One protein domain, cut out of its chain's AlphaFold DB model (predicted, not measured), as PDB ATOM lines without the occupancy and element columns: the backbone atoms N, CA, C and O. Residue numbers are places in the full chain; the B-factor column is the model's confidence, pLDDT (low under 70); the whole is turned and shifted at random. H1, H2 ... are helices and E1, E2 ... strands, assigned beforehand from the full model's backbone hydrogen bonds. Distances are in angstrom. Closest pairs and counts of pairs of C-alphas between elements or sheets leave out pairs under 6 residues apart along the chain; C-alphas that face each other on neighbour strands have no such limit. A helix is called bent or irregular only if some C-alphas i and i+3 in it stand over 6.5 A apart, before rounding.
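This is residues 131 to 348 of the 552 residues of the protein "TQXA domain-containing protein" of Schaalia turicensis ACS-279-V-Col4 (UniProt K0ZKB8). A six-stranded sheet is curled like part of a barrel and folded back on itself, and two helices side by side, H2 and H3, cover one end of it, with H5 crossing them on the side away from the sheet. H4 lies far out, touching no helix. The printed part has 218 residues, with five named strands, then six named helices, then two more named strands along the chain. The antiparallel sheet runs E1 E3 E4 E7 E6 E5; the class is mixed, with under half of the residues in named elements. The whole is compact, radius of gyration of the C-alphas 16.5 A, and rounded, spanning 40 by 40 by 31 A.

In this folded sheet, bent back into two leaves, E1, residues 131 to 135, and E3, residues 152 to 154, face E7, residues 338 to 340, E6, residues 325 to 330, and E5, residues 199 to 205, with E4, residues 167 to 171, as the hinge. Within hydrogen-bond range are N 133 and O 153, 2.9 A, between E1 and E3; N 154 and O 167, 2.8 A, in the hairpin E3 and E4; N 170 and O 339, 3.0 A, between E4 and E7; N 328 and O 338, 2.8 A, in the hairpin E6 and E7; and N 203 and O 327, 2.9 A, between E5 and E6. H1, residues 207 to 212, is on the sheet over E6, height 9.8 A. H2, residues 221 to 234, is on it over E7, height 8.2 A. H3, residues 249 to 264, only grazes it. H2, H3 and H5, residues 298 to 312, form a bundle, three helices packed together. H2 and H3 touch as a helical hairpin, a shallow tilt of 10 degrees, closest C-alphas Ile 228 and Val 260, 6.4 A. H5 touches H3 at a steep tilt of 43 degrees, closest C-alphas Ala 255 and Tyr 304, 4.7 A. H4, residues 269 to 279, and H6, residues 314 to 319, are not on the sheet. E2, residues 141 to 143, pairs with no named strand. Every O i to N i+4 pair is within range in H2 and H4, 11 of 12 in H3, 10 of 11 in H5, and 0 of 2 in H1 and H6, where 1 of 3 and 2 of 3 O i to N i+3 pairs are.

E1 begins at C-alpha 131 (194.177, 225.078, 239.896). H3 measures 22.1 A, H5 20.7 A, H2 20.3 A and E5 18.8 A. E7 ends at C-alpha 340 (192.208, 233.380, 229.992).

The two C-alphas farthest apart, Lys 278 and Glu 347, are 49.5 A apart. The printed part has no cut. The links E3 to E4, E4 to E5, H2 to H3 and H4 to H5 are long. No printed residue is under 70 in pLDDT.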
ATOM      1  N   ARG A 131     195.445 225.113 239.161       95.00
ATOM      2  CA  ARG A 131     194.177 225.078 239.896       95.00
ATOM      3  C   ARG A 131     193.291 226.242 239.442       95.00
ATOM      4  O   ARG A 131     193.790 227.322 239.118       95.00
ATOM      5  N   ALA A 132     191.979 226.035 239.417       97.06
ATOM      6  CA  ALA A 132     191.004 227.095 239.169       97.06
ATOM      7  C   ALA A 132     189.787 226.901 240.072       97.06
ATOM      8  O   ALA A 132     189.409 225.763 240.351       97.06
ATOM      9  N   TYR A 133     189.181 228.002 240.505       97.31
ATOM     10  CA  TYR A 133     188.082 227.999 241.465       97.31
ATOM     11  C   TYR A 133     187.016 229.045 241.131       97.31
ATOM     12  O   TYR A 133     187.275 230.024 240.423       97.31
ATOM     13  N   ASN A 134     185.810 228.844 241.654       97.69
ATOM     14  CA  ASN A 134     184.808 229.893 241.807       97.69
ATOM     15  C   ASN A 134     184.899 230.469 243.228       97.69
ATOM     16  O   ASN A 134     184.837 229.721 244.200       97.69
ATOM     17  N   ASP A 135     185.048 231.787 243.364       96.94
ATOM     18  CA  ASP A 135     184.942 232.450 244.666       96.94
ATOM     19  C   ASP A 135     183.475 232.448 245.110       96.94
ATOM     20  O   ASP A 135     182.641 233.184 244.572       96.94
ATOM     21  N   PHE A 136     183.159 231.570 246.062       95.44
ATOM     22  CA  PHE A 136     181.798 231.368 246.555       95.44
ATOM     23  C   PHE A 136     181.367 232.467 247.537       95.44
ATOM     24  O   PHE A 136     180.176 232.742 247.670       95.44
ATOM     25  N   ASN A 137     182.328 233.118 248.199       94.31
ATOM     26  CA  ASN A 137     182.071 234.173 249.182       94.31
ATOM     27  C   ASN A 137     181.961 235.572 248.543       94.31
ATOM     28  O   ASN A 137     181.569 236.526 249.219       94.31
ATOM     29  N   ASP A 138     182.266 235.715 247.249       94.31
ATOM     30  CA  ASP A 138     182.009 236.933 246.474       94.31
ATOM     31  C   ASP A 138     180.503 237.098 246.178       94.31
ATOM     32  O   ASP A 138     179.997 236.807 245.088       94.31
ATOM     33  N   GLU A 139     179.783 237.618 247.178       93.81
ATOM     34  CA  GLU A 139     178.367 237.992 247.097       93.81
ATOM     35  C   GLU A 139     178.096 239.229 246.205       93.81
ATOM     36  O   GLU A 139     176.968 239.730 246.177       93.81
ATOM     37  N   THR A 140     179.081 239.777 245.473       95.25
ATOM     38  CA  THR A 140     178.856 241.037 244.744       95.25
ATOM     39  C   THR A 140     177.811 240.881 243.625       95.25
ATOM     40  O   THR A 140     177.877 239.948 242.816       95.25
ATOM     41  N   PRO A 141     176.820 241.793 243.535       94.06
ATOM     42  CA  PRO A 141     175.809 241.744 242.488       94.06
ATOM     43  C   PRO A 141     176.320 242.373 241.186       94.06
ATOM     44  O   PRO A 141     176.886 243.468 241.179       94.06
ATOM     45  N   HIS A 142     176.032 241.729 240.053       92.69
ATOM     46  CA  HIS A 142     176.098 242.366 238.729       92.69
ATOM     47  C   HIS A 142     174.873 243.242 238.443       92.69
ATOM     48  O   HIS A 142     174.945 244.108 237.574       92.69
ATOM     49  N   TRP A 143     173.766 243.039 239.169       92.69
ATOM     50  CA  TRP A 143     172.614 243.943 239.229       92.69
ATOM     51  C   TRP A 143     171.682 243.614 240.406       92.69
ATOM     52  O   TRP A 143     171.692 242.510 240.950       92.69
ATOM     53  N   GLY A 144     170.806 244.555 240.768       86.88
ATOM     54  CA  GLY A 144     169.802 244.341 241.813       86.88
ATOM     55  C   GLY A 144     170.441 244.075 243.179       86.88
ATOM     56  O   GLY A 144     171.203 244.905 243.670       86.88
ATOM     57  N   GLN A 145     170.099 242.946 243.806       85.06
ATOM     58  CA  GLN A 145     170.599 242.523 245.127       85.06
ATOM     59  C   GLN A 145     171.073 241.055 245.156       85.06
ATOM     60  O   GLN A 145     171.432 240.560 246.217       85.06
ATOM     61  N   ASN A 146     171.066 240.353 244.017       84.06
ATOM     62  CA  ASN A 146     171.472 238.948 243.952       84.06
ATOM     63  C   ASN A 146     172.957 238.862 243.555       84.06
ATOM     64  O   ASN A 146     173.325 239.520 242.577       84.06
ATOM     65  N   PRO A 147     173.782 238.037 244.227       91.06
ATOM     66  CA  PRO A 147     175.156 237.770 243.810       91.06
ATOM     67  C   PRO A 147     175.273 237.339 242.345       91.06
ATOM     68  O   PRO A 147     174.411 236.634 241.814       91.06
ATOM     69  N   TYR A 148     176.377 237.714 241.699       94.44
ATOM     70  CA  TYR A 148     176.687 237.269 240.339       94.44
ATOM     71  C   TYR A 148     177.007 235.763 240.276       94.44
ATOM     72  O   TYR A 148     176.588 235.073 239.335       94.44
ATOM     73  N   GLY A 149     177.712 235.256 241.299       92.56
ATOM     74  CA  GLY A 149     177.953 233.826 241.533       92.56
ATOM     75  C   GLY A 149     178.736 233.113 240.428       92.56
ATOM     76  O   GLY A 149     178.481 231.941 240.177       92.56
ATOM     77  N   LYS A 150     179.597 233.837 239.697       95.62
ATOM     78  CA  LYS A 150     180.448 233.315 238.604       95.62
ATOM     79  C   LYS A 150     181.819 233.974 238.648       95.62
ATOM     80  O   LYS A 150     182.304 234.561 237.674       95.62
ATOM     81  N   ASN A 151     182.397 233.976 239.840       96.69
ATOM     82  CA  ASN A 151     183.631 234.674 240.140       96.69
ATOM     83  C   ASN A 151     184.795 233.703 239.956       96.69
ATOM     84  O   ASN A 151     185.446 233.282 240.903       96.69
ATOM     85  N   TYR A 152     184.999 233.317 238.694       98.31
ATOM     86  CA  TYR A 152     185.956 232.292 238.293       98.31
ATOM     87  C   TYR A 152     187.373 232.854 238.164       98.31
ATOM     88  O   TYR A 152     187.582 233.860 237.468       98.31
ATOM     89  N   TYR A 153     188.335 232.172 238.781       98.00
ATOM     90  CA  TYR A 153     189.752 232.516 238.732       98.00
ATOM     91  C   TYR A 153     190.629 231.274 238.514       98.00
ATOM     92  O   TYR A 153     190.298 230.188 238.985       98.00
ATOM     93  N   VAL A 154     191.769 231.436 237.838       96.94
ATOM     94  CA  VAL A 154     192.928 230.543 238.005       96.94
ATOM     95  C   VAL A 154     193.764 231.082 239.162       96.94
ATOM     96  O   VAL A 154     194.131 232.259 239.152       96.94
ATOM     97  N   ASP A 155     194.077 230.204 240.112       94.25
ATOM     98  CA  ASP A 155     194.970 230.458 241.249       94.25
ATOM     99  C   ASP A 155     196.379 230.813 240.744       94.25
ATOM    100  O   ASP A 155     196.971 230.105 239.918       94.25
ATOM    101  N   ARG A 156     196.878 231.964 241.203       90.00
ATOM    102  CA  ARG A 156     198.210 232.510 240.919       90.00
ATOM    103  C   ARG A 156     198.912 233.037 242.169       90.00
ATOM    104  O   ARG A 156     200.143 233.115 242.138       90.00
ATOM    105  N   ASP A 157     198.191 233.428 243.224       85.06
ATOM    106  CA  ASP A 157     198.800 233.894 244.472       85.06
ATOM    107  C   ASP A 157     198.831 232.803 245.549       85.06
ATOM    108  O   ASP A 157     197.864 232.561 246.265       85.06
ATOM    109  N   THR A 158     200.023 232.244 245.772       79.00
ATOM    110  CA  THR A 158     200.303 231.276 246.850       79.00
ATOM    111  C   THR A 158     199.907 231.732 248.264       79.00
ATOM    112  O   THR A 158     199.843 230.896 249.163       79.00
ATOM    113  N   LYS A 159     199.647 233.029 248.493       85.00
ATOM    114  CA  LYS A 159     199.126 233.554 249.765       85.00
ATOM    115  C   LYS A 159     197.629 233.321 249.951       85.00
ATOM    116  O   LYS A 159     197.203 233.178 251.091       85.00
ATOM    117  N   ASN A 160     196.850 233.345 248.866       87.19
ATOM    118  CA  ASN A 160     195.385 233.259 248.870       87.19
ATOM    119  C   ASN A 160     194.713 234.261 249.849       87.19
ATOM    120  O   ASN A 160     193.687 233.978 250.461       87.19
ATOM    121  N   GLU A 161     195.301 235.453 250.032       87.56
ATOM    122  CA  GLU A 161     194.778 236.500 250.934       87.56
ATOM    123  C   GLU A 161     193.558 237.233 250.336       87.56
ATOM    124  O   GLU A 161     192.749 237.798 251.072       87.56
ATOM    125  N   SER A 162     193.443 237.258 249.002       89.56
ATOM    126  CA  SER A 162     192.315 237.804 248.234       89.56
ATOM    127  C   SER A 162     192.469 237.433 246.758       89.56
ATOM    128  O   SER A 162     193.600 237.420 246.275       89.56
ATOM    129  N   ALA A 163     191.367 237.301 246.013       88.06
ATOM    130  CA  ALA A 163     191.366 237.009 244.569       88.06
ATOM    131  C   ALA A 163     191.966 238.117 243.652       88.06
ATOM    132  O   ALA A 163     191.706 238.157 242.448       88.06
ATOM    133  N   ALA A 164     192.715 239.076 244.209       88.19
ATOM    134  CA  ALA A 164     193.313 240.204 243.494       88.19
ATOM    135  C   ALA A 164     194.702 239.900 242.899       88.19
ATOM    136  O   ALA A 164     195.150 240.633 242.015       88.19
ATOM    137  N   GLY A 165     195.385 238.849 243.370       87.50
ATOM    138  CA  GLY A 165     196.592 238.317 242.721       87.50
ATOM    139  C   GLY A 165     196.276 237.369 241.556       87.50
ATOM    140  O   GLY A 165     197.119 237.133 240.683       87.50
ATOM    141  N   ASP A 166     195.048 236.858 241.532       94.75
ATOM    142  CA  ASP A 166     194.621 235.737 240.709       94.75
ATOM    143  C   ASP A 166     194.132 236.143 239.321       94.75
ATOM    144  O   ASP A 166     193.909 237.307 238.979       94.75
ATOM    145  N   GLU A 167     194.033 235.149 238.448       96.38
ATOM    146  CA  GLU A 167     193.709 235.370 237.050       96.38
ATOM    147  C   GLU A 167     192.218 235.211 236.809       96.38
ATOM    148  O   GLU A 167     191.713 234.096 236.825       96.38
ATOM    149  N   VAL A 168     191.522 236.312 236.525       97.81
ATOM    150  CA  VAL A 168     190.139 236.270 236.032       97.81
ATOM    151  C   VAL A 168     190.066 235.378 234.789       97.81
ATOM    152  O   VAL A 168     190.832 235.547 233.838       97.81
ATOM    153  N   ILE A 169     189.116 234.446 234.779       98.50
ATOM    154  CA  ILE A 169     188.827 233.590 233.625       98.50
ATOM    155  C   ILE A 169     187.337 233.633 233.274       98.50
ATOM    156  O   ILE A 169     186.495 233.983 234.104       98.50
ATOM    157  N   TYR A 170     187.013 233.270 232.034       98.50
ATOM    158  CA  TYR A 170     185.645 233.262 231.508       98.50
ATOM    159  C   TYR A 170     185.239 231.872 231.045       98.50
ATOM    160  O   TYR A 170     185.970 231.243 230.286       98.50
ATOM    161  N   CYS A 171     184.069 231.398 231.466       97.75
ATOM    162  CA  CYS A 171     183.514 230.128 231.006       97.75
ATOM    163  C   CYS A 171     183.285 230.153 229.488       97.75
ATOM    164  O   CYS A 171     182.780 231.143 228.954       97.75
ATOM    165  N   PHE A 172     183.632 229.050 228.821       96.44
ATOM    166  CA  PHE A 172     183.496 228.843 227.378       96.44
ATOM    167  C   PHE A 172     182.452 227.768 227.000       96.44
ATOM    168  O   PHE A 172     182.287 227.464 225.821       96.44
ATOM    169  N   ASN A 173     181.769 227.170 227.987       94.88
ATOM    170  CA  ASN A 173     180.753 226.127 227.796       94.88
ATOM    171  C   ASN A 173     179.610 226.296 228.805       94.88
ATOM    172  O   ASN A 173     179.676 225.790 229.924       94.88
ATOM    173  N   MET A 174     178.554 227.003 228.425       92.69
ATOM    174  CA  MET A 174     177.517 227.473 229.353       92.69
ATOM    175  C   MET A 174     176.780 226.350 230.123       92.69
ATOM    176  O   MET A 174     176.305 226.589 231.236       92.69
ATOM    177  N   ASP A 175     176.725 225.137 229.559       90.88
ATOM    178  CA  ASP A 175     176.009 223.965 230.098       90.88
ATOM    179  C   ASP A 175     176.888 222.963 230.890       90.88
ATOM    180  O   ASP A 175     176.389 221.924 231.322       90.88
ATOM    181  N   LEU A 176     178.191 223.227 231.077       94.19
ATOM    182  CA  LEU A 176     179.109 222.345 231.826       94.19
ATOM    183  C   LEU A 176     179.329 222.812 233.279       94.19
ATOM    184  O   LEU A 176     178.974 223.934 233.639       94.19
ATOM    185  N   ASN A 177     179.955 221.974 234.118       95.31
ATOM    186  CA  ASN A 177     180.253 222.311 235.517       95.31
ATOM    187  C   ASN A 177     181.231 223.495 235.628       95.31
ATOM    188  O   ASN A 177     182.287 223.496 234.988       95.31
ATOM    189  N   GLN A 178     180.902 224.469 236.482       95.69
ATOM    190  CA  GLN A 178     181.786 225.586 236.843       95.69
ATOM    191  C   GLN A 178     183.058 225.100 237.566       95.69
ATOM    192  O   GLN A 178     183.076 223.948 238.004       95.69
ATOM    193  N   PRO A 179     184.130 225.910 237.695       96.81
ATOM    194  CA  PRO A 179     185.311 225.462 238.422       96.81
ATOM    195  C   PRO A 179     184.929 225.291 239.903       96.81
ATOM    196  O   PRO A 179     184.046 226.020 240.364       96.81
ATOM    197  N   PRO A 180     185.517 224.337 240.647       97.12
ATOM    198  CA  PRO A 180     185.026 224.028 241.985       97.12
ATOM    199  C   PRO A 180     185.070 225.232 242.927       97.12
ATOM    200  O   PRO A 180     185.874 226.151 242.761       97.12
ATOM    201  N   ASP A 181     184.179 225.239 243.907       96.88
ATOM    202  CA  ASP A 181     184.027 226.377 244.801       96.88
ATOM    203  C   ASP A 181     185.209 226.491 245.785       96.88
ATOM    204  O   ASP A 181     185.809 225.500 246.210       96.88
ATOM    205  N   SER A 182     185.557 227.728 246.141       96.25
ATOM    206  CA  SER A 182     186.496 228.054 247.215       96.25
ATOM    207  C   SER A 182     185.906 229.136 248.112       96.25
ATOM    208  O   SER A 182     185.278 230.090 247.647       96.25
ATOM    209  N   TYR A 183     186.155 228.992 249.412       95.56
ATOM    210  CA  TYR A 183     185.704 229.901 250.468       95.56
ATOM    211  C   TYR A 183     186.858 230.760 251.027       95.56
ATOM    212  O   TYR A 183     186.660 231.567 251.934       95.56
ATOM    213  N   ASN A 184     188.073 230.575 250.507       93.69
ATOM    214  CA  ASN A 184     189.320 231.194 250.966       93.69
ATOM    215  C   ASN A 184     190.275 231.449 249.782       93.69
ATOM    216  O   ASN A 184     191.451 231.094 249.827       93.69
ATOM    217  N   TYR A 185     189.734 232.043 248.713       94.00
ATOM    218  CA  TYR A 185     190.475 232.579 247.562       94.00
ATOM    219  C   TYR A 185     191.496 231.618 246.918       94.00
ATOM    220  O   TYR A 185     192.526 232.068 246.436       94.00
ATOM    221  N   GLY A 186     191.217 230.311 246.911       92.06
ATOM    222  CA  GLY A 186     192.075 229.294 246.295       92.06
ATOM    223  C   GLY A 186     192.959 228.484 247.254       92.06
ATOM    224  O   GLY A 186     193.516 227.471 246.825       92.06
ATOM    225  N   GLU A 187     193.071 228.829 248.547       93.31
ATOM    226  CA  GLU A 187     193.897 228.041 249.489       93.31
ATOM    227  C   GLU A 187     193.336 226.616 249.606       93.31
ATOM    228  O   GLU A 187     194.064 225.642 249.401       93.31
ATOM    229  N   ASN A 188     192.023 226.507 249.839       93.31
ATOM    230  CA  ASN A 188     191.265 225.265 249.738       93.31
ATOM    231  C   ASN A 188     190.260 225.391 248.585       93.31
ATOM    232  O   ASN A 188     189.529 226.377 248.485       93.31
ATOM    233  N   ILE A 189     190.228 224.389 247.713       94.25
ATOM    234  CA  ILE A 189     189.317 224.295 246.569       94.25
ATOM    235  C   ILE A 189     188.602 222.953 246.710       94.25
ATOM    236  O   ILE A 189     189.266 221.933 246.918       94.25
ATOM    237  N   ASP A 190     187.272 222.952 246.648       93.81
ATOM    238  CA  ASP A 190     186.493 221.725 246.826       93.81
ATOM    239  C   ASP A 190     186.782 220.711 245.692       93.81
ATOM    240  O   ASP A 190     187.025 221.096 244.546       93.81
ATOM    241  N   PRO A 191     186.771 219.395 245.965       89.94
ATOM    242  CA  PRO A 191     186.884 218.387 244.915       89.94
ATOM    243  C   PRO A 191     185.589 218.281 244.090       89.94
ATOM    244  O   PRO A 191     184.505 218.658 244.533       89.94
ATOM    245  N   ASP A 192     185.680 217.663 242.909       92.12
ATOM    246  CA  ASP A 192     184.508 217.151 242.189       92.12
ATOM    247  C   ASP A 192     183.690 216.189 243.074       92.12
ATOM    248  O   ASP A 192     184.221 215.542 243.982       92.12
ATOM    249  N   VAL A 193     182.401 216.017 242.766       87.56
ATOM    250  CA  VAL A 193     181.473 215.142 243.506       87.56
ATOM    251  C   VAL A 193     181.918 213.672 243.596       87.56
ATOM    252  O   VAL A 193     181.417 212.933 244.442       87.56
ATOM    253  N   THR A 194     182.865 213.228 242.758       89.50
ATOM    254  CA  THR A 194     183.505 211.901 242.837       89.50
ATOM    255  C   THR A 194     184.763 211.854 243.720       89.50
ATOM    256  O   THR A 194     185.422 210.816 243.784       89.50
ATOM    257  N   GLY A 195     185.102 212.947 244.410       90.12
ATOM    258  CA  GLY A 195     186.296 213.086 245.249       90.12
ATOM    259  C   GLY A 195     187.590 213.337 244.465       90.12
ATOM    260  O   GLY A 195     188.675 213.078 244.983       90.12
ATOM    261  N   LYS A 196     187.493 213.789 243.208       90.12
ATOM    262  CA  LYS A 196     188.645 214.055 242.332       90.12
ATOM    263  C   LYS A 196     189.033 215.529 242.344       90.12
ATOM    264  O   LYS A 196     188.172 216.401 242.329       90.12
ATOM    265  N   GLU A 197     190.331 215.795 242.282       92.12
ATOM    266  CA  GLU A 197     190.858 217.140 242.051       92.12
ATOM    267  C   GLU A 197     190.625 217.572 240.591       92.12
ATOM    268  O   GLU A 197     190.829 216.785 239.655       92.12
ATOM    269  N   VAL A 198     190.201 218.824 240.396       95.38
ATOM    270  CA  VAL A 198     189.901 219.402 239.079       95.38
ATOM    271  C   VAL A 198     191.002 220.388 238.703       95.38
ATOM    272  O   VAL A 198     191.060 221.503 239.215       95.38
ATOM    273  N   ASN A 199     191.878 219.961 237.798       94.88
ATOM    274  CA  ASN A 199     193.061 220.710 237.377       94.88
ATOM    275  C   ASN A 199     193.003 221.021 235.882       94.88
ATOM    276  O   ASN A 199     192.470 220.239 235.092       94.88
ATOM    277  N   PHE A 200     193.606 222.140 235.486       96.38
ATOM    278  CA  PHE A 200     193.449 222.709 234.154       96.38
ATOM    279  C   PHE A 200     194.777 222.788 233.398       96.38
ATOM    280  O   PHE A 200     195.742 223.399 233.850       96.38
ATOM    281  N   THR A 201     194.822 222.214 232.197       95.38
ATOM    282  CA  THR A 201     195.965 222.346 231.285       95.38
ATOM    283  C   THR A 201     195.837 223.640 230.490       95.38
ATOM    284  O   THR A 201     194.828 223.857 229.816       95.38
ATOM    285  N   ALA A 202     196.864 224.489 230.531       95.06
ATOM    286  CA  ALA A 202     196.930 225.698 229.716       95.06
ATOM    287  C   ALA A 202     197.375 225.377 228.276       95.06
ATOM    288  O   ALA A 202     198.447 224.804 228.049       95.06
ATOM    289  N   ARG A 203     196.577 225.795 227.290       93.75
ATOM    290  CA  ARG A 203     196.936 225.814 225.864       93.75
ATOM    291  C   ARG A 203     196.731 227.217 225.296       93.75
ATOM    292  O   ARG A 203     195.819 227.927 225.705       93.75
ATOM    293  N   TYR A 204     197.546 227.597 224.319       92.75
ATOM    294  CA  TYR A 204     197.375 228.827 223.544       92.75
ATOM    295  C   TYR A 204     197.102 228.447 222.091       92.75
ATOM    296  O   TYR A 204     197.973 227.892 221.421       92.75
ATOM    297  N   VAL A 205     195.885 228.692 221.612       88.75
ATOM    298  CA  VAL A 205     195.415 228.213 220.301       88.75
ATOM    299  C   VAL A 205     195.231 229.352 219.312       88.75
ATOM    300  O   VAL A 205     194.998 230.488 219.713       88.75
ATOM    301  N   PHE A 206     195.379 229.053 218.024       81.44
ATOM    302  CA  PHE A 206     194.908 229.909 216.937       81.44
ATOM    303  C   PHE A 206     193.445 229.539 216.631       81.44
ATOM    304  O   PHE A 206     192.600 229.495 217.524       81.44
ATOM    305  N   ASP A 207     193.168 229.189 215.379       77.94
ATOM    306  CA  ASP A 207     191.881 228.746 214.855       77.94
ATOM    307  C   ASP A 207     191.350 227.508 215.606       77.94
ATOM    308  O   ASP A 207     190.144 227.343 215.755       77.94
ATOM    309  N   GLY A 208     192.231 226.686 216.187       77.38
ATOM    310  CA  GLY A 208     191.890 225.543 217.046       77.38
ATOM    311  C   GLY A 208     191.063 225.837 218.314       77.38
ATOM    312  O   GLY A 208     190.946 224.951 219.154       77.38
ATOM    313  N   LEU A 209     190.478 227.026 218.495       85.69
ATOM    314  CA  LEU A 209     189.535 227.306 219.585       85.69
ATOM    315  C   LEU A 209     188.200 226.551 219.432       85.69
ATOM    316  O   LEU A 209     187.607 226.154 220.434       85.69
ATOM    317  N   ALA A 210     187.724 226.329 218.200       82.81
ATOM    318  CA  ALA A 210     186.395 225.749 217.965       82.81
ATOM    319  C   ALA A 210     186.220 224.324 218.525       82.81
ATOM    320  O   ALA A 210     185.111 223.972 218.913       82.81
ATOM    321  N   GLN A 211     187.302 223.544 218.668       81.44
ATOM    322  CA  GLN A 211     187.273 222.196 219.271       81.44
ATOM    323  C   GLN A 211     186.914 222.183 220.773       81.44
ATOM    324  O   GLN A 211     186.760 221.118 221.370       81.44
ATOM    325  N   TYR A 212     186.833 223.362 221.403       87.00
ATOM    326  CA  TYR A 212     186.461 223.531 222.808       87.00
ATOM    327  C   TYR A 212     185.108 224.226 222.996       87.00
ATOM    328  O   TYR A 212     184.688 224.385 224.139       87.00
ATOM    329  N   ALA A 213     184.439 224.664 221.923       86.38
ATOM    330  CA  ALA A 213     183.126 225.306 221.986       86.38
ATOM    331  C   ALA A 213     181.998 224.266 221.873       86.38
ATOM    332  O   ALA A 213     182.177 223.229 221.239       86.38
ATOM    333  N   ASN A 214     180.831 224.549 222.459       80.88
ATOM    334  CA  ASN A 214     179.676 223.641 222.417       80.88
ATOM    335  C   ASN A 214     178.761 223.954 221.219       80.88
ATOM    336  O   ASN A 214     178.601 223.150 220.305       80.88
ATOM    337  N   THR A 215     178.207 225.168 221.186       90.19
ATOM    338  CA  THR A 215     177.287 225.637 220.135       90.19
ATOM    339  C   THR A 215     177.746 226.982 219.559       90.19
ATOM    340  O   THR A 215     177.034 227.986 219.680       90.19
ATOM    341  N   PRO A 216     178.941 227.045 218.934       93.00
ATOM    342  CA  PRO A 216     179.556 228.306 218.541       93.00
ATOM    343  C   PRO A 216     178.753 229.059 217.475       93.00
ATOM    344  O   PRO A 216     178.280 228.503 216.480       93.00
ATOM    345  N   LYS A 217     178.665 230.374 217.679       93.62
ATOM    346  CA  LYS A 217     177.918 231.346 216.865       93.62
ATOM    347  C   LYS A 217     178.369 231.409 215.409       93.62
ATOM    348  O   LYS A 217     177.581 231.748 214.527       93.62
ATOM    349  N   VAL A 218     179.641 231.103 215.175       91.56
ATOM    350  CA  VAL A 218     180.275 231.005 213.862       91.56
ATOM    351  C   VAL A 218     181.012 229.676 213.776       91.56
ATOM    352  O   VAL A 218     181.655 229.253 214.731       91.56
ATOM    353  N   GLN A 219     180.896 229.021 212.625       84.62
ATOM    354  CA  GLN A 219     181.508 227.713 212.376       84.62
ATOM    355  C   GLN A 219     182.946 227.831 211.846       84.62
ATOM    356  O   GLN A 219     183.688 226.855 211.876       84.62
ATOM    357  N   ASP A 220     183.349 229.018 211.373       87.00
ATOM    358  CA  ASP A 220     184.734 229.286 210.989       87.00
ATOM    359  C   ASP A 220     185.625 229.421 212.244       87.00
ATOM    360  O   ASP A 220     185.412 230.349 213.039       87.00
ATOM    361  N   PRO A 221     186.620 228.536 212.447       83.56
ATOM    362  CA  PRO A 221     187.362 228.493 213.705       83.56
ATOM    363  C   PRO A 221     188.285 229.707 213.910       83.56
ATOM    364  O   PRO A 221     188.432 230.196 215.034       83.56
ATOM    365  N   ALA A 222     188.843 230.251 212.821       83.56
ATOM    366  CA  ALA A 222     189.673 231.458 212.840       83.56
ATOM    367  C   ALA A 222     188.865 232.690 213.281       83.56
ATOM    368  O   ALA A 222     189.299 233.462 214.144       83.56
ATOM    369  N   THR A 223     187.653 232.845 212.738       89.12
ATOM    370  CA  THR A 223     186.708 233.895 213.125       89.12
ATOM    371  C   THR A 223     186.301 233.743 214.586       89.12
ATOM    372  O   THR A 223     186.349 234.731 215.314       89.12
ATOM    373  N   LEU A 224     185.978 232.536 215.069       91.38
ATOM    374  CA  LEU A 224     185.637 232.336 216.484       91.38
ATOM    375  C   LEU A 224     186.778 232.796 217.410       91.38
ATOM    376  O   LEU A 224     186.557 233.608 218.311       91.38
ATOM    377  N   ALA A 225     188.010 232.350 217.146       89.62
ATOM    378  CA  ALA A 225     189.191 232.733 217.921       89.62
ATOM    379  C   ALA A 225     189.488 234.242 217.868       89.62
ATOM    380  O   ALA A 225     189.972 234.821 218.841       89.62
ATOM    381  N   LEU A 226     189.201 234.903 216.744       90.69
ATOM    382  CA  LEU A 226     189.323 236.353 216.588       90.69
ATOM    383  C   LEU A 226     188.260 237.119 217.380       90.69
ATOM    384  O   LEU A 226     188.594 238.046 218.117       90.69
ATOM    385  N   LYS A 227     186.989 236.729 217.268       94.06
ATOM    386  CA  LYS A 227     185.886 237.455 217.905       94.06
ATOM    387  C   LYS A 227     185.919 237.313 219.431       94.06
ATOM    388  O   LYS A 227     185.715 238.312 220.116       94.06
ATOM    389  N   ILE A 228     186.321 236.155 219.972       94.88
ATOM    390  CA  ILE A 228     186.582 236.010 221.418       94.88
ATOM    391  C   ILE A 228     187.776 236.876 221.866       94.88
ATOM    392  O   ILE A 228     187.664 237.554 222.885       94.88
ATOM    393  N   ARG A 229     188.890 236.947 221.114       92.44
ATOM    394  CA  ARG A 229     190.010 237.855 221.464       92.44
ATOM    395  C   ARG A 229     189.555 239.315 221.569       92.44
ATOM    396  O   ARG A 229     189.933 239.996 222.518       92.44
ATOM    397  N   LYS A 230     188.689 239.778 220.661       94.75
ATOM    398  CA  LYS A 230     188.103 241.133 220.712       94.75
ATOM    399  C   LYS A 230     187.206 241.348 221.937       94.75
ATOM    400  O   LYS A 230     187.243 242.430 222.523       94.75
ATOM    401  N   VAL A 231     186.457 240.326 222.366       97.00
ATOM    402  CA  VAL A 231     185.689 240.348 223.626       97.00
ATOM    403  C   VAL A 231     186.610 240.495 224.840       97.00
ATOM    404  O   VAL A 231     186.379 241.375 225.665       97.00
ATOM    405  N   ILE A 232     187.667 239.684 224.935       96.06
ATOM    406  CA  ILE A 232     188.609 239.702 226.068       96.06
ATOM    407  C   ILE A 232     189.440 240.993 226.106       96.06
ATOM    408  O   ILE A 232     189.706 241.515 227.188       96.06
ATOM    409  N   GLU A 233     189.818 241.553 224.953       93.94
ATOM    410  CA  GLU A 233     190.509 242.846 224.879       93.94
ATOM    411  C   GLU A 233     189.630 244.006 225.384       93.94
ATOM    412  O   GLU A 233     190.087 244.857 226.155       93.94
ATOM    413  N   ALA A 234     188.381 244.071 224.919       96.31
ATOM    414  CA  ALA A 234     187.488 245.192 225.201       96.31
ATOM    415  C   ALA A 234     186.747 245.073 226.544       96.31
ATOM    416  O   ALA A 234     186.291 246.094 227.061       96.31
ATOM    417  N   GLY A 235     186.613 243.857 227.080       97.94
ATOM    418  CA  GLY A 235     185.939 243.530 228.336       97.94
ATOM    419  C   GLY A 235     186.821 243.633 229.585       97.94
ATOM    420  O   GLY A 235     187.918 244.189 229.567       97.94
ATOM    421  N   TYR A 236     186.326 243.105 230.701       98.19
ATOM    422  CA  TYR A 236     187.041 243.051 231.980       98.19
ATOM    423  C   TYR A 236     188.136 241.956 231.965       98.19
ATOM    424  O   TYR A 236     187.972 240.943 231.287       98.19
ATOM    425  N   PRO A 237     189.260 242.122 232.691       97.19
ATOM    426  CA  PRO A 237     189.733 243.349 233.335       97.19
ATOM    427  C   PRO A 237     190.462 244.304 232.367       97.19
ATOM    428  O   PRO A 237     190.700 245.453 232.725       97.19
ATOM    429  N   ASN A 238     190.798 243.852 231.150       95.44
ATOM    430  CA  ASN A 238     191.705 244.540 230.219       95.44
ATOM    431  C   ASN A 238     191.241 245.937 229.790       95.44
ATOM    432  O   ASN A 238     192.045 246.863 229.715       95.44
ATOM    433  N   ASN A 239     189.948 246.079 229.494       96.75
ATOM    434  CA  ASN A 239     189.263 247.331 229.188       96.75
ATOM    435  C   ASN A 239     189.955 248.194 228.109       96.75
ATOM    436  O   ASN A 239     189.851 249.422 228.158       96.75
ATOM    437  N   LYS A 240     190.663 247.604 227.125       94.06
ATOM    438  CA  LYS A 240     191.541 248.372 226.207       94.06
ATOM    439  C   LYS A 240     190.763 249.355 225.309       94.06
ATOM    440  O   LYS A 240     191.357 250.265 224.738       94.06
ATOM    441  N   LYS A 241     189.429 249.217 225.219       95.25
ATOM    442  CA  LYS A 241     188.503 250.151 224.540       95.25
ATOM    443  C   LYS A 241     187.675 251.042 225.497       95.25
ATOM    444  O   LYS A 241     186.798 251.776 225.053       95.25
ATOM    445  N   THR A 242     187.947 251.024 226.805       97.00
ATOM    446  CA  THR A 242     187.290 251.826 227.870       97.00
ATOM    447  C   THR A 242     185.780 251.602 228.074       97.00
ATOM    448  O   THR A 242     185.093 252.417 228.690       97.00
ATOM    449  N   PHE A 243     185.221 250.483 227.605       97.75
ATOM    450  CA  PHE A 243     183.780 250.218 227.706       97.75
ATOM    451  C   PHE A 243     183.265 250.027 229.143       97.75
ATOM    452  O   PHE A 243     182.077 250.258 229.378       97.75
ATOM    453  N   GLY A 244     184.140 249.688 230.097       96.69
ATOM    454  CA  GLY A 244     183.811 249.573 231.522       96.69
ATOM    455  C   GLY A 244     183.630 250.901 232.273       96.69
ATOM    456  O   GLY A 244     183.336 250.887 233.466       96.69
ATOM    457  N   THR A 245     183.811 252.063 231.633       96.31
ATOM    458  CA  THR A 245     183.679 253.367 232.309       96.31
ATOM    459  C   THR A 245     182.270 253.579 232.878       96.31
ATOM    460  O   THR A 245     181.294 253.679 232.136       96.31
ATOM    461  N   GLY A 246     182.180 253.706 234.207       95.69
ATOM    462  CA  GLY A 246     180.922 253.888 234.945       95.69
ATOM    463  C   GLY A 246     180.263 252.589 235.434       95.69
ATOM    464  O   GLY A 246     179.187 252.653 236.034       95.69
ATOM    465  N   LEU A 247     180.897 251.436 235.200       97.56
ATOM    466  CA  LEU A 247     180.479 250.136 235.726       97.56
ATOM    467  C   LEU A 247     181.304 249.742 236.963       97.56
ATOM    468  O   LEU A 247     182.434 250.199 237.142       97.56
ATOM    469  N   THR A 248     180.757 248.861 237.802       97.12
ATOM    470  CA  THR A 248     181.547 248.088 238.775       97.12
ATOM    471  C   THR A 248     182.324 246.968 238.074       97.12
ATOM    472  O   THR A 248     181.987 246.566 236.955       97.12
ATOM    473  N   SER A 249     183.338 246.410 238.743       96.75
ATOM    474  CA  SER A 249     184.050 245.219 238.258       96.75
ATOM    475  C   SER A 249     183.089 244.069 237.944       96.75
ATOM    476  O   SER A 249     183.194 243.465 236.883       96.75
ATOM    477  N   THR A 250     182.106 243.811 238.811       97.50
ATOM    478  CA  THR A 250     181.129 242.722 238.653       97.50
ATOM    479  C   THR A 250     180.121 242.992 237.530       97.50
ATOM    480  O   THR A 250     179.868 242.104 236.717       97.50
ATOM    481  N   GLU A 251     179.615 244.227 237.402       98.00
ATOM    482  CA  GLU A 251     178.775 244.657 236.266       98.00
ATOM    483  C   GLU A 251     179.504 244.428 234.924       98.00
ATOM    484  O   GLU A 251     178.930 243.906 233.965       98.00
ATOM    485  N   PHE A 252     180.792 244.777 234.851       98.50
ATOM    486  CA  PHE A 252     181.588 244.668 233.627       98.50
ATOM    487  C   PHE A 252     182.094 243.234 233.361       98.50
ATOM    488  O   PHE A 252     182.125 242.796 232.205       98.50
ATOM    489  N   ARG A 253     182.398 242.451 234.408       98.56
ATOM    490  CA  ARG A 253     182.688 241.006 234.323       98.56
ATOM    491  C   ARG A 253     181.487 240.247 233.765       98.56
ATOM    492  O   ARG A 253     181.665 239.459 232.840       98.56
ATOM    493  N   ALA A 254     180.278 240.540 234.246       98.38
ATOM    494  CA  ALA A 254     179.041 239.941 233.749       98.38
ATOM    495  C   ALA A 254     178.775 240.284 232.272       98.38
ATOM    496  O   ALA A 254     178.456 239.392 231.486       98.38
ATOM    497  N   ALA A 255     178.979 241.544 231.866       98.62
ATOM    498  CA  ALA A 255     178.875 241.955 230.463       98.62
ATOM    499  C   ALA A 255     179.872 241.202 229.560       98.62
ATOM    500  O   ALA A 255     179.527 240.793 228.452       98.62
ATOM    501  N   THR A 256     181.092 240.980 230.058       98.81
ATOM    502  CA  THR A 256     182.159 240.262 229.342       98.81
ATOM    503  C   THR A 256     181.851 238.767 229.223       98.81
ATOM    504  O   THR A 256     181.952 238.214 228.133       98.81
ATOM    505  N   GLN A 257     181.383 238.116 230.294       98.69
ATOM    506  CA  GLN A 257     180.983 236.703 230.260       98.69
ATOM    507  C   GLN A 257     179.793 236.459 229.320       98.69
ATOM    508  O   GLN A 257     179.791 235.475 228.580       98.69
ATOM    509  N   LEU A 258     178.805 237.360 229.304       98.56
ATOM    510  CA  LEU A 258     177.691 237.281 228.357       98.56
ATOM    511  C   LEU A 258     178.171 237.463 226.907       98.56
ATOM    512  O   LEU A 258     177.685 236.785 226.006       98.56
ATOM    513  N   ALA A 259     179.162 238.331 226.682       98.69
ATOM    514  CA  ALA A 259     179.778 238.503 225.371       98.69
ATOM    515  C   ALA A 259     180.609 237.281 224.933       98.69
ATOM    516  O   ALA A 259     180.654 236.997 223.741       98.69
ATOM    517  N   VAL A 260     181.205 236.519 225.860       98.12
ATOM    518  CA  VAL A 260     181.803 235.205 225.550       98.12
ATOM    519  C   VAL A 260     180.710 234.212 225.138       98.12
ATOM    520  O   VAL A 260     180.779 233.685 224.029       98.12
ATOM    521  N   TYR A 261     179.652 234.045 225.945       97.94
ATOM    522  CA  TYR A 261     178.543 233.117 225.658       97.94
ATOM    523  C   TYR A 261     177.794 233.414 224.347       97.94
ATOM    524  O   TYR A 261     177.321 232.487 223.684       97.94
ATOM    525  N   TYR A 262     177.723 234.683 223.923       97.94
ATOM    526  CA  TYR A 262     177.197 235.058 222.606       97.94
ATOM    527  C   TYR A 262     177.929 234.351 221.458       97.94
ATOM    528  O   TYR A 262     177.287 233.984 220.474       97.94
ATOM    529  N   TRP A 263     179.246 234.152 221.587       96.50
ATOM    530  CA  TRP A 263     180.104 233.535 220.575       96.50
ATOM    531  C   TRP A 263     180.332 232.032 220.801       96.50
ATOM    532  O   TRP A 263     180.327 231.290 219.821       96.50
ATOM    533  N   SER A 264     180.519 231.572 222.044       95.12
ATOM    534  CA  SER A 264     180.845 230.170 222.372       95.12
ATOM    535  C   SER A 264     179.640 229.227 222.376       95.12
ATOM    536  O   SER A 264     179.756 228.078 221.948       95.12
ATOM    537  N   ASP A 265     178.482 229.723 222.815       95.44
ATOM    538  CA  ASP A 265     177.271 228.924 223.046       95.44
ATOM    539  C   ASP A 265     176.053 229.453 222.255       95.44
ATOM    540  O   ASP A 265     174.953 228.908 222.343       95.44
ATOM    541  N   SER A 266     176.237 230.508 221.448       95.69
ATOM    542  CA  SER A 266     175.175 231.230 220.721       95.69
ATOM    543  C   SER A 266     174.112 231.881 221.624       95.69
ATOM    544  O   SER A 266     172.987 232.151 221.186       95.69
ATOM    545  N   PHE A 267     174.449 232.172 222.883       97.12
ATOM    546  CA  PHE A 267     173.516 232.702 223.877       97.12
ATOM    547  C   PHE A 267     173.272 234.208 223.680       97.12
ATOM    548  O   PHE A 267     173.975 235.067 224.209       97.12
ATOM    549  N   THR A 268     172.282 234.541 222.850       97.50
ATOM    550  CA  THR A 268     171.946 235.932 222.498       97.50
ATOM    551  C   THR A 268     170.948 236.580 223.464       97.50
ATOM    552  O   THR A 268     170.203 235.891 224.161       97.50
ATOM    553  N   LEU A 269     170.835 237.916 223.426       98.25
ATOM    554  CA  LEU A 269     169.741 238.639 224.098       98.25
ATOM    555  C   LEU A 269     168.353 238.136 223.667       98.25
ATOM    556  O   LEU A 269     167.450 238.052 224.493       98.25
ATOM    557  N   GLU A 270     168.187 237.752 222.399       98.25
ATOM    558  CA  GLU A 270     166.931 237.171 221.912       98.25
ATOM    559  C   GLU A 270     166.666 235.804 222.551       98.25
ATOM    560  O   GLU A 270     165.544 235.515 222.963       98.25
ATOM    561  N   LYS A 271     167.717 235.000 222.760       97.38
ATOM    562  CA  LYS A 271     167.597 233.720 223.461       97.38
ATOM    563  C   LYS A 271     167.222 233.898 224.931       97.38
ATOM    564  O   LYS A 271     166.406 233.138 225.447       97.38
ATOM    565  N   ILE A 272     167.746 234.937 225.584       98.19
ATOM    566  CA  ILE A 272     167.314 235.323 226.931       98.19
ATOM    567  C   ILE A 272     165.828 235.719 226.915       98.19
ATOM    568  O   ILE A 272     165.080 235.226 227.752       98.19
ATOM    569  N   ARG A 273     165.364 236.523 225.947       98.56
ATOM    570  CA  ARG A 273     163.941 236.911 225.822       98.56
ATOM    571  C   ARG A 273     163.010 235.718 225.632       98.56
ATOM    572  O   ARG A 273     161.993 235.656 226.317       98.56
ATOM    573  N   GLU A 274     163.357 234.763 224.766       98.44
ATOM    574  CA  GLU A 274     162.598 233.512 224.598       98.44
ATOM    575  C   GLU A 274     162.411 232.778 225.935       98.44
ATOM    576  O   GLU A 274     161.310 232.330 226.264       98.44
ATOM    577  N   ILE A 275     163.490 232.660 226.714       98.25
ATOM    578  CA  ILE A 275     163.497 231.960 228.002       98.25
ATOM    579  C   ILE A 275     162.707 232.753 229.046       98.25
ATOM    580  O   ILE A 275     161.884 232.175 229.749       98.25
ATOM    581  N   VAL A 276     162.879 234.074 229.115       98.25
ATOM    582  CA  VAL A 276     162.151 234.950 230.047       98.25
ATOM    583  C   VAL A 276     160.647 234.958 229.758       98.25
ATOM    584  O   VAL A 276     159.852 234.884 230.692       98.25
ATOM    585  N   ALA A 277     160.241 234.980 228.486       98.31
ATOM    586  CA  ALA A 277     158.834 234.943 228.083       98.31
ATOM    587  C   ALA A 277     158.146 233.594 228.372       98.31
ATOM    588  O   ALA A 277     156.919 233.542 228.463       98.31
ATOM    589  N   LYS A 278     158.921 232.509 228.508       98.38
ATOM    590  CA  LYS A 278     158.420 231.145 228.736       98.38
ATOM    591  C   LYS A 278     158.511 230.692 230.197       98.38
ATOM    592  O   LYS A 278     157.561 230.110 230.712       98.38
ATOM    593  N   ASP A 279     159.659 230.923 230.826       98.06
ATOM    594  CA  ASP A 279     160.044 230.388 232.137       98.06
ATOM    595  C   ASP A 279     160.243 231.492 233.207       98.06
ATOM    596  O   ASP A 279     160.422 231.174 234.381       98.06
ATOM    597  N   GLY A 280     160.209 232.781 232.834       97.31
ATOM    598  CA  GLY A 280     160.333 233.931 233.745       97.31
ATOM    599  C   GLY A 280     161.753 234.498 233.923       97.31
ATOM    600  O   GLY A 280     162.753 233.861 233.590       97.31
ATOM    601  N   VAL A 281     161.843 235.720 234.473       94.31
ATOM    602  CA  VAL A 281     163.106 236.485 234.643       94.31
ATOM    603  C   VAL A 281     164.131 235.829 235.573       94.31
ATOM    604  O   VAL A 281     165.326 236.057 235.413       94.31
ATOM    605  N   ASP A 282     163.679 235.000 236.515       92.44
ATOM    606  CA  ASP A 282     164.530 234.313 237.496       92.44
ATOM    607  C   ASP A 282     164.749 232.824 237.145       92.44
ATOM    608  O   ASP A 282     165.226 232.040 237.964       92.44
ATOM    609  N   SER A 283     164.415 232.414 235.913       95.06
ATOM    610  CA  SER A 283     164.684 231.062 235.410       95.06
ATOM    611  C   SER A 283     166.188 230.781 235.359       95.06
ATOM    612  O   SER A 283     166.954 231.540 234.754       95.06
ATOM    613  N   GLN A 284     166.617 229.644 235.920       92.88
ATOM    614  CA  GLN A 284     168.019 229.204 235.907       92.88
ATOM    615  C   GLN A 284     168.595 229.079 234.487       92.88
ATOM    616  O   GLN A 284     169.772 229.360 234.289       92.88
ATOM    617  N   LYS A 285     167.758 228.778 233.480       95.12
ATOM    618  CA  LYS A 285     168.146 228.713 232.054       95.12
ATOM    619  C   LYS A 285     168.552 230.069 231.465       95.12
ATOM    620  O   LYS A 285     169.011 230.143 230.335       95.12
ATOM    621  N   THR A 286     168.360 231.164 232.201       95.19
ATOM    622  CA  THR A 286     168.923 232.471 231.833       95.19
ATOM    623  C   THR A 286     170.383 232.622 232.281       95.19
ATOM    624  O   THR A 286     170.995 233.648 232.006       95.19
ATOM    625  N   HIS A 287     170.928 231.646 233.021       93.75
ATOM    626  CA  HIS A 287     172.263 231.639 233.633       93.75
ATOM    627  C   HIS A 287     172.552 232.892 234.490       93.75
ATOM    628  O   HIS A 287     173.698 233.293 234.683       93.75
ATOM    629  N   GLY A 288     171.498 233.507 235.046       93.00
ATOM    630  CA  GLY A 288     171.563 234.746 235.829       93.00
ATOM    631  C   GLY A 288     171.444 236.034 235.004       93.00
ATOM    632  O   GLY A 288     171.570 237.118 235.572       93.00
ATOM    633  N   PHE A 289     171.179 235.939 233.696       96.19
ATOM    634  CA  PHE A 289     171.032 237.078 232.782       96.19
ATOM    635  C   PHE A 289     169.573 237.477 232.481       96.19
ATOM    636  O   PHE A 289     169.340 238.422 231.734       96.19
ATOM    637  N   GLY A 290     168.569 236.832 233.086       95.88
ATOM    638  CA  GLY A 290     167.141 237.043 232.781       95.88
ATOM    639  C   GLY A 290     166.567 238.440 233.064       95.88
ATOM    640  O   GLY A 290     165.428 238.721 232.700       95.88
ATOM    641  N   ARG A 291     167.357 239.333 233.670       95.62
ATOM    642  CA  ARG A 291     167.017 240.740 233.946       95.62
ATOM    643  C   ARG A 291     167.781 241.736 233.049       95.62
ATOM    644  O   ARG A 291     167.729 242.937 233.276       95.62
ATOM    645  N   ILE A 292     168.452 241.265 231.990       96.56
ATOM    646  CA  ILE A 292     169.283 242.089 231.084       96.56
ATOM    647  C   ILE A 292     168.528 243.248 230.398       96.56
ATOM    648  O   ILE A 292     169.119 244.293 230.139       96.56
ATOM    649  N   ASP A 293     167.229 243.085 230.123       96.06
ATOM    650  CA  ASP A 293     166.370 244.110 229.506       96.06
ATOM    651  C   ASP A 293     165.583 244.960 230.537       96.06
ATOM    652  O   ASP A 293     164.784 245.810 230.141       96.06
ATOM    653  N   THR A 294     165.788 244.770 231.850       94.88
ATOM    654  CA  THR A 294     165.160 245.597 232.903       94.88
ATOM    655  C   THR A 294     166.049 246.797 233.282       94.88
ATOM    656  O   THR A 294     167.232 246.822 232.926       94.88
ATOM    657  N   PRO A 295     165.534 247.821 234.000       95.62
ATOM    658  CA  PRO A 295     166.333 248.984 234.403       95.62
ATOM    659  C   PRO A 295     167.598 248.633 235.200       95.62
ATOM    660  O   PRO A 295     168.606 249.325 235.082       95.62
ATOM    661  N   GLU A 296     167.563 247.549 235.977       93.62
ATOM    662  CA  GLU A 296     168.700 247.032 236.740       93.62
ATOM    663  C   GLU A 296     169.789 246.437 235.829       93.62
ATOM    664  O   GLU A 296     170.975 246.649 236.075       93.62
ATOM    665  N   GLY A 297     169.407 245.744 234.748       95.12
ATOM    666  CA  GLY A 297     170.343 245.169 233.774       95.12
ATOM    667  C   GLY A 297     170.928 246.172 232.771       95.12
ATOM    668  O   GLY A 297     171.929 245.875 232.114       95.12
ATOM    669  N   ALA A 298     170.351 247.374 232.670       96.25
ATOM    670  CA  ALA A 298     170.619 248.336 231.599       96.25
ATOM    671  C   ALA A 298     172.104 248.717 231.422       96.25
ATOM    672  O   ALA A 298     172.568 248.851 230.289       96.25
ATOM    673  N   LYS A 299     172.878 248.852 232.512       96.62
ATOM    674  CA  LYS A 299     174.334 249.103 232.438       96.62
ATOM    675  C   LYS A 299     175.092 247.938 231.800       96.62
ATOM    676  O   LYS A 299     175.898 248.143 230.894       96.62
ATOM    677  N   VAL A 300     174.845 246.727 232.302       97.75
ATOM    678  CA  VAL A 300     175.518 245.491 231.879       97.75
ATOM    679  C   VAL A 300     175.203 245.222 230.412       97.75
ATOM    680  O   VAL A 300     176.112 244.961 229.626       97.75
ATOM    681  N   LYS A 301     173.939 245.416 230.013       98.19
ATOM    682  CA  LYS A 301     173.503 245.389 228.615       98.19
ATOM    683  C   LYS A 301     174.249 246.415 227.756       98.19
ATOM    684  O   LYS A 301     174.825 246.037 226.744       98.19
ATOM    685  N   ALA A 302     174.308 247.680 228.174       98.31
ATOM    686  CA  ALA A 302     174.972 248.738 227.409       98.31
ATOM    687  C   ALA A 302     176.500 248.560 227.291       98.31
ATOM    688  O   ALA A 302     177.108 249.103 226.367       98.31
ATOM    689  N   ALA A 303     177.143 247.823 228.203       98.56
ATOM    690  CA  ALA A 303     178.535 247.397 228.047       98.56
ATOM    691  C   ALA A 303     178.658 246.185 227.109       98.56
ATOM    692  O   ALA A 303     179.471 246.219 226.188       98.56
ATOM    693  N   TYR A 304     177.814 245.163 227.282       98.75
ATOM    694  CA  TYR A 304     177.740 243.994 226.397       98.75
ATOM    695  C   TYR A 304     177.519 244.404 224.929       98.75
ATOM    696  O   TYR A 304     178.261 243.962 224.056       98.75
ATOM    697  N   GLU A 305     176.580 245.314 224.648       98.69
ATOM    698  CA  GLU A 305     176.278 245.778 223.285       98.69
ATOM    699  C   GLU A 305     177.480 246.494 222.637       98.69
ATOM    700  O   GLU A 305     177.726 246.308 221.448       98.69
ATOM    701  N   LYS A 306     178.295 247.232 223.410       98.56
ATOM    702  CA  LYS A 306     179.560 247.820 222.919       98.56
ATOM    703  C   LYS A 306     180.622 246.757 222.638       98.56
ATOM    704  O   LYS A 306     181.300 246.838 221.617       98.56
ATOM    705  N   ILE A 307     180.768 245.772 223.530       98.62
ATOM    706  CA  ILE A 307     181.730 244.670 223.371       98.62
ATOM    707  C   ILE A 307     181.387 243.848 222.117       98.62
ATOM    708  O   ILE A 307     182.278 243.565 221.316       98.62
ATOM    709  N   ILE A 308     180.108 243.517 221.904       98.50
ATOM    710  CA  ILE A 308     179.652 242.795 220.708       98.50
ATOM    711  C   ILE A 308     179.815 243.641 219.445       98.50
ATOM    712  O   ILE A 308     180.405 243.147 218.490       98.50
ATOM    713  N   ALA A 309     179.404 244.914 219.442       98.25
ATOM    714  CA  ALA A 309     179.591 245.786 218.278       98.25
ATOM    715  C   ALA A 309     181.076 245.938 217.890       98.25
ATOM    716  O   ALA A 309     181.407 245.932 216.705       98.25
ATOM    717  N   TYR A 310     181.981 246.014 218.874       97.88
ATOM    718  CA  TYR A 310     183.422 245.990 218.620       97.88
ATOM    719  C   TYR A 310     183.899 244.642 218.068       97.88
ATOM    720  O   TYR A 310     184.676 244.612 217.116       97.88
ATOM    721  N   ALA A 311     183.445 243.519 218.632       96.50
ATOM    722  CA  ALA A 311     183.800 242.205 218.113       96.50
ATOM    723  C   ALA A 311     183.341 242.052 216.653       96.50
ATOM    724  O   ALA A 311     184.156 241.722 215.791       96.50
ATOM    725  N   GLU A 312     182.075 242.345 216.355       96.56
ATOM    726  CA  GLU A 312     181.465 242.172 215.032       96.56
ATOM    727  C   GLU A 312     182.085 243.069 213.946       96.56
ATOM    728  O   GLU A 312     182.252 242.596 212.823       96.56
ATOM    729  N   ASP A 313     182.525 244.293 214.267       96.00
ATOM    730  CA  ASP A 313     183.184 245.202 213.316       96.00
ATOM    731  C   ASP A 313     184.447 244.600 212.662       96.00
ATOM    732  O   ASP A 313     185.503 244.500 213.285       96.00
ATOM    733  N   SER A 314     184.383 244.267 211.370       91.88
ATOM    734  CA  SER A 314     185.544 243.757 210.628       91.88
ATOM    735  C   SER A 314     186.675 244.771 210.426       91.88
ATOM    736  O   SER A 314     187.798 244.361 210.146       91.88
ATOM    737  N   ASN A 315     186.431 246.081 210.557       91.44
ATOM    738  CA  ASN A 315     187.468 247.088 210.292       91.44
ATOM    739  C   ASN A 315     188.565 247.083 211.367       91.44
ATOM    740  O   ASN A 315     189.728 247.330 211.063       91.44
ATOM    741  N   SER A 316     188.205 246.751 212.607       87.56
ATOM    742  CA  SER A 316     189.127 246.604 213.739       87.56
ATOM    743  C   SER A 316     189.639 245.174 213.955       87.56
ATOM    744  O   SER A 316     190.292 244.892 214.959       87.56
ATOM    745  N   ASP A 317     189.387 244.245 213.027       88.88
ATOM    746  CA  ASP A 317     189.954 242.888 213.097       88.88
ATOM    747  C   ASP A 317     191.488 242.884 212.914       88.88
ATOM    748  O   ASP A 317     192.162 241.962 213.375       88.88
ATOM    749  N   SER A 318     192.059 243.938 212.314       84.31
ATOM    750  CA  SER A 318     193.510 244.158 212.223       84.31
ATOM    751  C   SER A 318     194.163 244.707 213.498       84.31
ATOM    752  O   SER A 318     195.390 244.697 213.576       84.31
ATOM    753  N   ASP A 319     193.390 245.169 214.490       83.12
ATOM    754  CA  ASP A 319     193.934 245.636 215.780       83.12
ATOM    755  C   ASP A 319     194.612 244.493 216.553       83.12
ATOM    756  O   ASP A 319     195.548 244.713 217.323       83.12
ATOM    757  N   ILE A 320     194.122 243.260 216.377       81.44
ATOM    758  CA  ILE A 320     194.469 242.123 217.231       81.44
ATOM    759  C   ILE A 320     195.733 241.425 216.710       81.44
ATOM    760  O   ILE A 320     195.674 240.422 215.993       81.44
ATOM    761  N   VAL A 321     196.882 241.995 217.085       71.81
ATOM    762  CA  VAL A 321     198.221 241.590 216.621       71.81
ATOM    763  C   VAL A 321     198.579 240.149 217.002       71.81
ATOM    764  O   VAL A 321     199.067 239.409 216.146       71.81
ATOM    765  N   ASP A 322     198.337 239.724 218.250       71.88
ATOM    766  CA  ASP A 322     198.530 238.318 218.628       71.88
ATOM    767  C   ASP A 322     197.313 237.484 218.207       71.88
ATOM    768  O   ASP A 322     196.157 237.806 218.502       71.88
ATOM    769  N   LYS A 323     197.582 236.397 217.484       77.00
ATOM    770  CA  LYS A 323     196.564 235.464 216.997       77.00
ATOM    771  C   LYS A 323     196.263 234.332 217.974       77.00
ATOM    772  O   LYS A 323     195.270 233.638 217.772       77.00
ATOM    773  N   ASN A 324     197.074 234.157 219.015       86.56
ATOM    774  CA  ASN A 324     196.854 233.149 220.039       86.56
ATOM    775  C   ASN A 324     195.901 233.625 221.142       86.56
ATOM    776  O   ASN A 324     195.986 234.762 221.605       86.56
ATOM    777  N   ILE A 325     195.041 232.717 221.608       89.00
ATOM    778  CA  ILE A 325     194.186 232.892 222.785       89.00
ATOM    779  C   ILE A 325     194.438 231.783 223.811       89.00
ATOM    780  O   ILE A 325     194.573 230.615 223.443       89.00
ATOM    781  N   GLY A 326     194.518 232.152 225.092       92.81
ATOM    782  CA  GLY A 326     194.700 231.214 226.200       92.81
ATOM    783  C   GLY A 326     193.408 230.492 226.579       92.81
ATOM    784  O   GLY A 326     192.388 231.134 226.831       92.81
ATOM    785  N   VAL A 327     193.479 229.164 226.655       95.00
ATOM    786  CA  VAL A 327     192.392 228.263 227.052       95.00
ATOM    787  C   VAL A 327     192.878 227.345 228.173       95.00
ATOM    788  O   VAL A 327     193.938 226.724 228.070       95.00
ATOM    789  N   TYR A 328     192.077 227.236 229.226       96.94
ATOM    790  CA  TYR A 328     192.234 226.300 230.330       96.94
ATOM    791  C   TYR A 328     191.308 225.106 230.113       96.94
ATOM    792  O   TYR A 328     190.086 225.255 230.063       96.94
ATOM    793  N   ILE A 329     191.905 223.926 229.962       95.62
ATOM    794  CA  ILE A 329     191.216 222.676 229.632       95.62
ATOM    795  C   ILE A 329     191.190 221.792 230.888       95.62
ATOM    796  O   ILE A 329     192.268 221.409 231.347       95.62
ATOM    797  N   PRO A 330     190.018 221.456 231.461       96.31
ATOM    798  CA  PRO A 330     189.943 220.623 232.657       96.31
ATOM    799  C   PRO A 330     190.363 219.183 232.361       96.31
ATOM    800  O   PRO A 330     190.053 218.651 231.297       96.31
ATOM    801  N   ASN A 331     190.963 218.526 233.351       94.31
ATOM    802  CA  ASN A 331     191.232 217.083 233.374       94.31
ATOM    803  C   ASN A 331     189.959 216.205 233.393       94.31
ATOM    804  O   ASN A 331     190.045 214.998 233.167       94.31
ATOM    805  N   LEU A 332     188.788 216.790 233.669       93.38
ATOM    806  CA  LEU A 332     187.480 216.134 233.667       93.38
ATOM    807  C   LEU A 332     186.570 216.777 232.607       93.38
ATOM    808  O   LEU A 332     186.279 217.970 232.663       93.38
ATOM    809  N   SER A 333     186.095 215.989 231.639       92.00
ATOM    810  CA  SER A 333     185.406 216.505 230.443       92.00
ATOM    811  C   SER A 333     184.026 217.128 230.697       92.00
ATOM    812  O   SER A 333     183.556 217.889 229.849       92.00
ATOM    813  N   ASN A 334     183.408 216.853 231.853       93.12
ATOM    814  CA  ASN A 334     182.150 217.450 232.317       93.12
ATOM    815  C   ASN A 334     182.304 218.868 232.897       93.12
ATOM    816  O   ASN A 334     181.297 219.499 233.218       93.12
ATOM    817  N   TYR A 335     183.534 219.366 233.042       95.62
ATOM    818  CA  TYR A 335     183.811 220.736 233.464       95.62
ATOM    819  C   TYR A 335     183.965 221.687 232.270       95.62
ATOM    820  O   TYR A 335     184.343 221.306 231.155       95.62
ATOM    821  N   GLN A 336     183.657 222.953 232.530       95.44
ATOM    822  CA  GLN A 336     183.846 224.073 231.615       95.44
ATOM    823  C   GLN A 336     185.316 224.190 231.190       95.44
ATOM    824  O   GLN A 336     186.228 224.057 232.006       95.44
ATOM    825  N   ARG A 337     185.555 224.490 229.911       96.25
ATOM    826  CA  ARG A 337     186.811 225.109 229.475       96.25
ATOM    827  C   ARG A 337     186.715 226.600 229.786       96.25
ATOM    828  O   ARG A 337     185.623 227.173 229.725       96.25
ATOM    829  N   PHE A 338     187.842 227.238 230.085       97.56
ATOM    830  CA  PHE A 338     187.869 228.672 230.385       97.56
ATOM    831  C   PHE A 338     188.814 229.443 229.475       97.56
ATOM    832  O   PHE A 338     189.927 229.004 229.200       97.56
ATOM    833  N   ILE A 339     188.391 230.629 229.054       97.19
ATOM    834  CA  ILE A 339     189.224 231.605 228.361       97.19
ATOM    835  C   ILE A 339     190.018 232.406 229.397       97.19
ATOM    836  O   ILE A 339     189.443 232.946 230.344       97.19
ATOM    837  N   SER A 340     191.336 232.496 229.207       95.88
ATOM    838  CA  SER A 340     192.208 233.380 229.992       95.88
ATOM    839  C   SER A 340     191.892 234.846 229.697       95.88
ATOM    840  O   SER A 340     191.723 235.222 228.536       95.88
ATOM    841  N   SER A 341     191.873 235.700 230.727       95.06
ATOM    842  CA  SER A 341     191.794 237.148 230.518       95.06
ATOM    843  C   SER A 341     193.150 237.816 230.247       95.06
ATOM    844  O   SER A 341     193.176 239.035 230.096       95.06
ATOM    845  N   LYS A 342     194.276 237.089 230.252       90.69
ATOM    846  CA  LYS A 342     195.621 237.665 230.067       90.69
ATOM    847  C   LYS A 342     196.073 237.595 228.607       90.69
ATOM    848  O   LYS A 342     195.681 236.699 227.862       90.69
ATOM    849  N   ASP A 343     196.946 238.525 228.220       83.69
ATOM    850  CA  ASP A 343     197.672 238.449 226.948       83.69
ATOM    851  C   ASP A 343     198.566 237.181 226.910       83.69
ATOM    852  O   ASP A 343     199.113 236.756 227.932       83.69
ATOM    853  N   THR A 344     198.720 236.569 225.731       83.75
ATOM    854  CA  THR A 344     199.498 235.328 225.535       83.75
ATOM    855  C   THR A 344     200.986 235.520 225.905       83.75
ATOM    856  O   THR A 344     201.598 236.512 225.493       83.75
ATOM    857  N   PRO A 345     201.625 234.579 226.635       84.44
ATOM    858  CA  PRO A 345     203.039 234.678 226.986       84.44
ATOM    859  C   PRO A 345     203.948 234.546 225.758       84.44
ATOM    860  O   PRO A 345     203.723 233.724 224.866       84.44
ATOM    861  N   GLN A 346     205.024 235.336 225.733       79.69
ATOM    862  CA  GLN A 346     206.021 235.286 224.659       79.69
ATOM    863  C   GLN A 346     206.790 233.956 224.666       79.69
ATOM    864  O   GLN A 346     206.924 233.319 223.625       79.69
ATOM    865  N   GLU A 347     207.228 233.495 225.842       87.44
ATOM    866  CA  GLU A 347     207.875 232.192 226.009       87.44
ATOM    867  C   GLU A 347     206.829 231.075 226.129       87.44
ATOM    868  O   GLU A 347     206.079 230.994 227.104       87.44
ATOM    869  N   ARG A 348     206.770 230.216 225.108       92.25
ATOM    870  CA  ARG A 348     205.827 229.095 225.005       92.25
ATOM    871  C   ARG A 348     206.386 227.995 224.101       92.25
ATOM    872  O   ARG A 348     207.094 228.286 223.141       92.25
TER     873      ARG A 348